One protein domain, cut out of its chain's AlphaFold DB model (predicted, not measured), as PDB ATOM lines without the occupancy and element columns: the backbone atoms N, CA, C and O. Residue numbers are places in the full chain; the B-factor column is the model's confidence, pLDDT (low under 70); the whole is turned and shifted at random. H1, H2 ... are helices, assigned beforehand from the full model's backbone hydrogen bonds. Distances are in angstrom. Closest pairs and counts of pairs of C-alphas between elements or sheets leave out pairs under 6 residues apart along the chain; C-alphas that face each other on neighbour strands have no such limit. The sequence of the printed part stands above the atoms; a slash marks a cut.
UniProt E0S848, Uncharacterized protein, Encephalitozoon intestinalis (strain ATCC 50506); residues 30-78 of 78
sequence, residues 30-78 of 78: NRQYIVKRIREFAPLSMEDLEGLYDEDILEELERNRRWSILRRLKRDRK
ATOM      1  N   ASN A  30     -38.172 -35.347  13.976       69.31
ATOM      2  CA  ASN A  30     -38.962 -35.282  15.178       69.31
ATOM      3  C   ASN A  30     -38.164 -34.432  16.164       69.31
ATOM      4  O   ASN A  30     -37.066 -34.809  16.569       69.31
ATOM      5  N   ARG A  31     -38.687 -33.263  16.528       75.12
ATOM      6  CA  ARG A  31     -38.054 -32.306  17.446       75.12
ATOM      7  C   ARG A  31     -37.424 -32.984  18.668       75.12
ATOM      8  O   ARG A  31     -36.296 -32.681  19.039       75.12
ATOM      9  N   GLN A  32     -38.123 -33.961  19.249       79.62
ATOM     10  CA  GLN A  32     -37.643 -34.739  20.396       79.62
ATOM     11  C   GLN A  32     -36.367 -35.540  20.098       79.62
ATOM     12  O   GLN A  32     -35.491 -35.641  20.954       79.62
ATOM     13  N   TYR A  33     -36.232 -36.080  18.886       80.31
ATOM     14  CA  TYR A  33     -35.037 -36.795  18.443       80.31
ATOM     15  C   TYR A  33     -33.834 -35.852  18.333       80.31
ATOM     16  O   TYR A  33     -32.753 -36.167  18.832       80.31
ATOM     17  N   ILE A  34     -34.032 -34.665  17.754       82.56
ATOM     18  CA  ILE A  34     -32.984 -33.646  17.648       82.56
ATOM     19  C   ILE A  34     -32.558 -33.154  19.031       82.56
ATOM     20  O   ILE A  34     -31.367 -33.151  19.334       82.56
ATOM     21  N   VAL A  35     -33.515 -32.825  19.903       84.81
ATOM     22  CA  VAL A  35     -33.237 -32.424  21.291       84.81
ATOM     23  C   VAL A  35     -32.440 -33.501  22.025       84.81
ATOM     24  O   VAL A  35     -31.435 -33.201  22.671       84.81
ATOM     25  N   LYS A  36     -32.826 -34.774  21.882       85.50
ATOM     26  CA  LYS A  36     -32.083 -35.893  22.466       85.50
ATOM     27  C   LYS A  36     -30.638 -35.940  21.955       85.50
ATOM     28  O   LYS A  36     -29.716 -36.008  22.761       85.50
ATOM     29  N   ARG A  37     -30.422 -35.810  20.642       84.44
ATOM     30  CA  ARG A  37     -29.077 -35.803  20.031       84.44
ATOM     31  C   ARG A  37     -28.226 -34.618  20.486       84.44
ATOM     32  O   ARG A  37     -27.015 -34.768  20.641       84.44
ATOM     33  N   ILE A  38     -28.839 -33.454  20.711       87.25
ATOM     34  CA  ILE A  38     -28.161 -32.276  21.268       87.25
ATOM     35  C   ILE A  38     -27.650 -32.586  22.678       87.25
ATOM     36  O   ILE A  38     -26.466 -32.382  22.945       87.25
ATOM     37  N   ARG A  39     -28.519 -33.121  23.544       86.44
ATOM     38  CA  ARG A  39     -28.195 -33.458  24.941       86.44
ATOM     39  C   ARG A  39     -27.158 -34.571  25.062       86.44
ATOM     40  O   ARG A  39     -26.297 -34.524  25.929       86.44
ATOM     41  N   GLU A  40     -27.213 -35.555  24.171       88.62
ATOM     42  CA  GLU A  40     -26.258 -36.669  24.121       88.62
ATOM     43  C   GLU A  40     -24.923 -36.290  23.459       88.62
ATOM     44  O   GLU A  40     -24.057 -37.144  23.286       88.62
ATOM     45  N   PHE A  41     -24.746 -35.030  23.047       82.19
ATOM     46  CA  PHE A  41     -23.596 -34.573  22.264       82.19
ATOM     47  C   PHE A  41     -23.342 -35.395  20.988       82.19
ATOM     48  O   PHE A  41     -22.256 -35.339  20.408       82.19
ATOM     49  N   ALA A  42     -24.362 -36.081  20.475       80.31
ATOM     50  CA  ALA A  42     -24.259 -36.886  19.270       80.31
ATOM     51  C   ALA A  42     -23.949 -36.005  18.040       80.31
ATOM     52  O   ALA A  42     -24.290 -34.813  18.033       80.31
ATOM     53  N   PRO A  43     -23.316 -36.544  16.984       79.69
ATOM     54  CA  PRO A  43     -23.075 -35.797  15.749       79.69
ATOM     55  C   PRO A  43     -24.402 -35.304  15.166       79.69
ATOM     56  O   PRO A  43     -25.317 -36.100  15.033       79.69
ATOM     57  N   LEU A  44     -24.527 -34.024  14.822       82.44
ATOM     58  CA  LEU A  44     -25.720 -33.461  14.175       82.44
ATOM     59  C   LEU A  44     -25.294 -32.775  12.881       82.44
ATOM     60  O   LEU A  44     -24.324 -32.011  12.889       82.44
ATOM     61  N   SER A  45     -25.993 -33.066  11.787       81.56
ATOM     62  CA  SER A  45     -25.791 -32.383  10.511       81.56
ATOM     63  C   SER A  45     -26.685 -31.142  10.413       81.56
ATOM     64  O   SER A  45     -27.616 -30.967  11.195       81.56
ATOM     65  N   MET A  46     -26.382 -30.250   9.468       79.88
ATOM     66  CA  MET A  46     -27.247 -29.092   9.201       79.88
ATOM     67  C   MET A  46     -28.538 -29.507   8.488       79.88
ATOM     68  O   MET A  46     -29.576 -28.916   8.750       79.88
ATOM     69  N   GLU A  47     -28.486 -30.558   7.668       79.62
ATOM     70  CA  GLU A  47     -29.654 -31.175   7.022       79.62
ATOM     71  C   GLU A  47     -30.639 -31.723   8.067       79.62
ATOM     72  O   GLU A  47     -31.850 -31.594   7.909       79.62
ATOM     73  N   ASP A  48     -30.129 -32.247   9.191       75.56
ATOM     74  CA  ASP A  48     -30.955 -32.687  10.328       75.56
ATOM     75  C   ASP A  48     -31.697 -31.527  11.023       75.56
ATOM     76  O   ASP A  48     -32.634 -31.744  11.789       75.56
ATOM     77  N   LEU A  49     -31.236 -30.291  10.829       77.81
ATOM     78  CA  LEU A  49     -31.777 -29.087  11.465       77.81
ATOM     79  C   LEU A  49     -32.544 -28.211  10.466       77.81
ATOM     80  O   LEU A  49     -33.152 -27.212  10.852       77.81
ATOM     81  N   GLU A  50     -32.537 -28.582   9.188       72.31
ATOM     82  CA  GLU A  50     -33.175 -27.835   8.118       72.31
ATOM     83  C   GLU A  50     -34.703 -27.887   8.269       72.31
ATOM     84  O   GLU A  50     -35.311 -28.948   8.404       72.31
ATOM     85  N   GLY A  51     -35.338 -26.714   8.316       68.88
ATOM     86  CA  GLY A  51     -36.776 -26.587   8.583       68.88
ATOM     87  C   GLY A  51     -37.171 -26.721  10.062       68.88
ATOM     88  O   GLY A  51     -38.318 -26.446  10.402       68.88
ATOM     89  N   LEU A  52     -36.232 -27.056  10.952       69.69
ATOM     90  CA  LEU A  52     -36.428 -27.119  12.403       69.69
ATOM     91  C   LEU A  52     -35.807 -25.907  13.115       69.69
ATOM     92  O   LEU A  52     -34.962 -26.027  14.003       69.69
ATOM     93  N   TYR A  53     -36.275 -24.717  12.745       71.56
ATOM     94  CA  TYR A  53     -35.906 -23.448  13.387       71.56
ATOM     95  C   TYR A  53     -36.804 -23.133  14.588       71.56
ATOM     96  O   TYR A  53     -37.327 -22.029  14.721       71.56
ATOM     97  N   ASP A  54     -37.014 -24.130  15.439       78.62
ATOM     98  CA  ASP A  54     -37.825 -23.993  16.643       78.62
ATOM     99  C   ASP A  54     -37.002 -23.323  17.757       78.62
ATOM    100  O   ASP A  54     -35.818 -23.635  17.930       78.62
ATOM    101  N   GLU A  55     -37.613 -22.409  18.514       81.50
ATOM    102  CA  GLU A  55     -36.945 -21.705  19.618       81.50
ATOM    103  C   GLU A  55     -36.398 -22.691  20.652       81.50
ATOM    104  O   GLU A  55     -35.274 -22.531  21.124       81.50
ATOM    105  N   ASP A  56     -37.114 -23.789  20.891       82.94
ATOM    106  CA  ASP A  56     -36.713 -24.802  21.866       82.94
ATOM    107  C   ASP A  56     -35.465 -25.588  21.415       82.94
ATOM    108  O   ASP A  56     -34.661 -26.028  22.238       82.94
ATOM    109  N   ILE A  57     -35.249 -25.748  20.102       85.56
ATOM    110  CA  ILE A  57     -34.018 -26.362  19.570       85.56
ATOM    111  C   ILE A  57     -32.841 -25.397  19.712       85.56
ATOM    112  O   ILE A  57     -31.736 -25.818  20.064       85.56
ATOM    113  N   LEU A  58     -33.065 -24.105  19.461       87.62
ATOM    114  CA  LEU A  58     -32.044 -23.077  19.650       87.62
ATOM    115  C   LEU A  58     -31.637 -22.967  21.122       87.62
ATOM    116  O   LEU A  58     -30.440 -22.912  21.413       87.62
ATOM    117  N   GLU A  59     -32.606 -23.013  22.037       89.44
ATOM    118  CA  GLU A  59     -32.355 -22.978  23.474       89.44
ATOM    119  C   GLU A  59     -31.570 -24.214  23.937       89.44
ATOM    120  O   GLU A  59     -30.590 -24.093  24.672       89.44
ATOM    121  N   GLU A  60     -31.921 -25.412  23.463       89.75
ATOM    122  CA  GLU A  60     -31.170 -26.627  23.793       89.75
ATOM    123  C   GLU A  60     -29.738 -26.595  23.237       89.75
ATOM    124  O   GLU A  60     -28.801 -27.014  23.925       89.75
ATOM    125  N   LEU A  61     -29.524 -26.067  22.026       88.50
ATOM    126  CA  LEU A  61     -28.178 -25.874  21.471       88.50
ATOM    127  C   LEU A  61     -27.347 -24.892  22.309       88.50
ATOM    128  O   LEU A  61     -26.148 -25.121  22.504       88.50
ATOM    129  N   GLU A  62     -27.964 -23.823  22.809       89.50
ATOM    130  CA  GLU A  62     -27.329 -22.826  23.673       89.50
ATOM    131  C   GLU A  62     -26.994 -23.402  25.056       89.50
ATOM    132  O   GLU A  62     -25.839 -23.336  25.488       89.50
ATOM    133  N   ARG A  63     -27.953 -24.080  25.699       91.50
ATOM    134  CA  ARG A  63     -27.767 -24.765  26.991       91.50
ATOM    135  C   ARG A  63     -26.636 -25.791  26.940       91.50
ATOM    136  O   ARG A  63     -25.803 -25.837  27.844       91.50
ATOM    137  N   ASN A  64     -26.557 -26.569  25.860       89.25
ATOM    138  CA  ASN A  64     -25.518 -27.586  25.666       89.25
ATOM    139  C   ASN A  64     -24.234 -27.031  25.013       89.25
ATOM    140  O   ASN A  64     -23.345 -27.797  24.643       89.25
ATOM    141  N   ARG A  65     -24.100 -25.701  24.876       88.31
ATOM    142  CA  ARG A  65     -22.899 -25.009  24.364       88.31
ATOM    143  C   ARG A  65     -22.450 -25.477  22.973       88.31
ATOM    144  O   ARG A  65     -21.260 -25.459  22.643       88.31
ATOM    145  N   ARG A  66     -23.391 -25.861  22.106       85.00
ATOM    146  CA  ARG A  66     -23.148 -26.327  20.724       85.00
ATOM    147  C   ARG A  66     -22.972 -25.136  19.768       85.00
ATOM    148  O   ARG A  66     -23.643 -25.011  18.745       85.00
ATOM    149  N   TRP A  67     -22.040 -24.240  20.102       86.62
ATOM    150  CA  TRP A  67     -21.882 -22.914  19.484       86.62
ATOM    151  C   TRP A  67     -21.501 -22.924  18.002       86.62
ATOM    152  O   TRP A  67     -21.778 -21.960  17.291       86.62
ATOM    153  N   SER A  68     -20.819 -23.964  17.518       85.00
ATOM    154  CA  SER A  68     -20.473 -24.100  16.094       85.00
ATOM    155  C   SER A  68     -21.723 -24.264  15.228       85.00
ATOM    156  O   SER A  68     -21.854 -23.585  14.210       85.00
ATOM    157  N   ILE A  69     -22.656 -25.107  15.675       85.44
ATOM    158  CA  ILE A  69     -23.939 -25.363  15.015       85.44
ATOM    159  C   ILE A  69     -24.835 -24.130  15.135       85.44
ATOM    160  O   ILE A  69     -25.330 -23.630  14.130       85.44
ATOM    161  N   LEU A  70     -24.957 -23.569  16.345       87.06
ATOM    162  CA  LEU A  70     -25.768 -22.373  16.588       87.06
ATOM    163  C   LEU A  70     -25.334 -21.186  15.706       87.06
ATOM    164  O   LEU A  70     -26.173 -20.481  15.150       87.06
ATOM    165  N   ARG A  71     -24.019 -20.966  15.545       87.19
ATOM    166  CA  ARG A  71     -23.487 -19.902  14.674       87.19
ATOM    167  C   ARG A  71     -23.803 -20.131  13.198       87.19
ATOM    168  O   ARG A  71     -24.048 -19.153  12.499       87.19
ATOM    169  N   ARG A  72     -23.795 -21.383  12.727       85.31
ATOM    170  CA  ARG A  72     -24.180 -21.720  11.347       85.31
ATOM    171  C   ARG A  72     -25.671 -21.487  11.116       85.31
ATOM    172  O   ARG A  72     -26.003 -20.717  10.229       85.31
ATOM    173  N   LEU A  73     -26.535 -21.998  11.996       84.00
ATOM    174  CA  LEU A  73     -27.986 -21.773  11.910       84.00
ATOM    175  C   LEU A  73     -28.357 -20.283  11.891       84.00
ATOM    176  O   LEU A  73     -29.202 -19.857  11.113       84.00
ATOM    177  N   LYS A  74     -27.702 -19.463  12.727       81.50
ATOM    178  CA  LYS A  74     -27.922 -18.006  12.735       81.50
ATOM    179  C   LYS A  74     -27.464 -17.321  11.444       81.50
ATOM    180  O   LYS A  74     -27.993 -16.263  11.118       81.50
ATOM    181  N   ARG A  75     -26.478 -17.885  10.739       83.12
ATOM    182  CA  ARG A  75     -25.978 -17.359   9.464       83.12
ATOM    183  C   ARG A  75     -26.907 -17.719   8.309       83.12
ATOM    184  O   ARG A  75     -27.172 -16.846   7.500       83.12
ATOM    185  N   ASP A  76     -27.427 -18.943   8.289       75.00
ATOM    186  CA  ASP A  76     -28.322 -19.430   7.227       75.00
ATOM    187  C   ASP A  76     -29.716 -18.773   7.274       75.00
ATOM    188  O   ASP A  76     -30.442 -18.769   6.287       75.00
ATOM    189  N   ARG A  77     -30.085 -18.166   8.412       67.38
ATOM    190  CA  ARG A  77     -31.322 -17.382   8.568       67.38
ATOM    191  C   ARG A  77     -31.267 -15.989   7.911       67.38
ATOM    192  O   ARG A  77     -32.313 -15.348   7.812       67.38
ATOM    193  N   LYS A  78     -30.082 -15.480   7.556       57.59
ATOM    194  CA  LYS A  78     -29.867 -14.094   7.109       57.59
ATOM    195  C   LYS A  78     -29.610 -14.020   5.611       57.59
ATOM    196  O   LYS A  78     -30.178 -13.093   4.997       57.59
TER     197      LYS A  78
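Overview. This is residues 30 to 78 of the 78 residues of an uncharacterized protein of Encephalitozoon intestinalis (strain ATCC 50506) (UniProt E0S848). Three short helices: H1 and H2 stand side by side and run the same way, and H3 folds back from the end of H2 as the second leg of a helical hairpin. A long loop, residues 40 to 54, returns from the end of H1 to the start of H2. The printed part has 49 residues with three named helices, H1, H2 and H3 along the chain, and no named strand; the class is all helix. It is compact, with a radius of gyration of the C-alphas of 9.6 A and spans of 28 by 21 by 18 A.

Along the chain. H1, residues 31 to 39, begins at C-alpha 31 (-38.054, -32.306, 17.446) and is 12.4 A long. H2, residues 55 to 63, is 12.2 A long. H3, residues 67 to 76, is 14.3 A long and ends at C-alpha 76 (-28.322, -19.430, 7.227).

Arrangement. H1 and H2 touch at a shallow tilt of 8 degrees, the same way; their closest C-alphas, of Val 35 and Ile 57, are 6.3 A apart. H2 and H3 touch as a hairpin, opposite ways, at a shallow tilt of 33 degrees, only just short of steep; their closest C-alphas, of Leu 61 and Leu 70, are 6.5 A apart. H1 and H3 are apart. In H1, H2 and H3 every O i to N i+4 pair is within hydrogen-bond range.

Size, cuts and confidence. The C-alphas farthest apart, of Glu 40 and Lys 78, are 28.5 A apart. The printed part has no cut. The link from H1 to H2 is long. The pLDDT is under 70 at residue 30, residues 51 to 52 and residues 77 to 78.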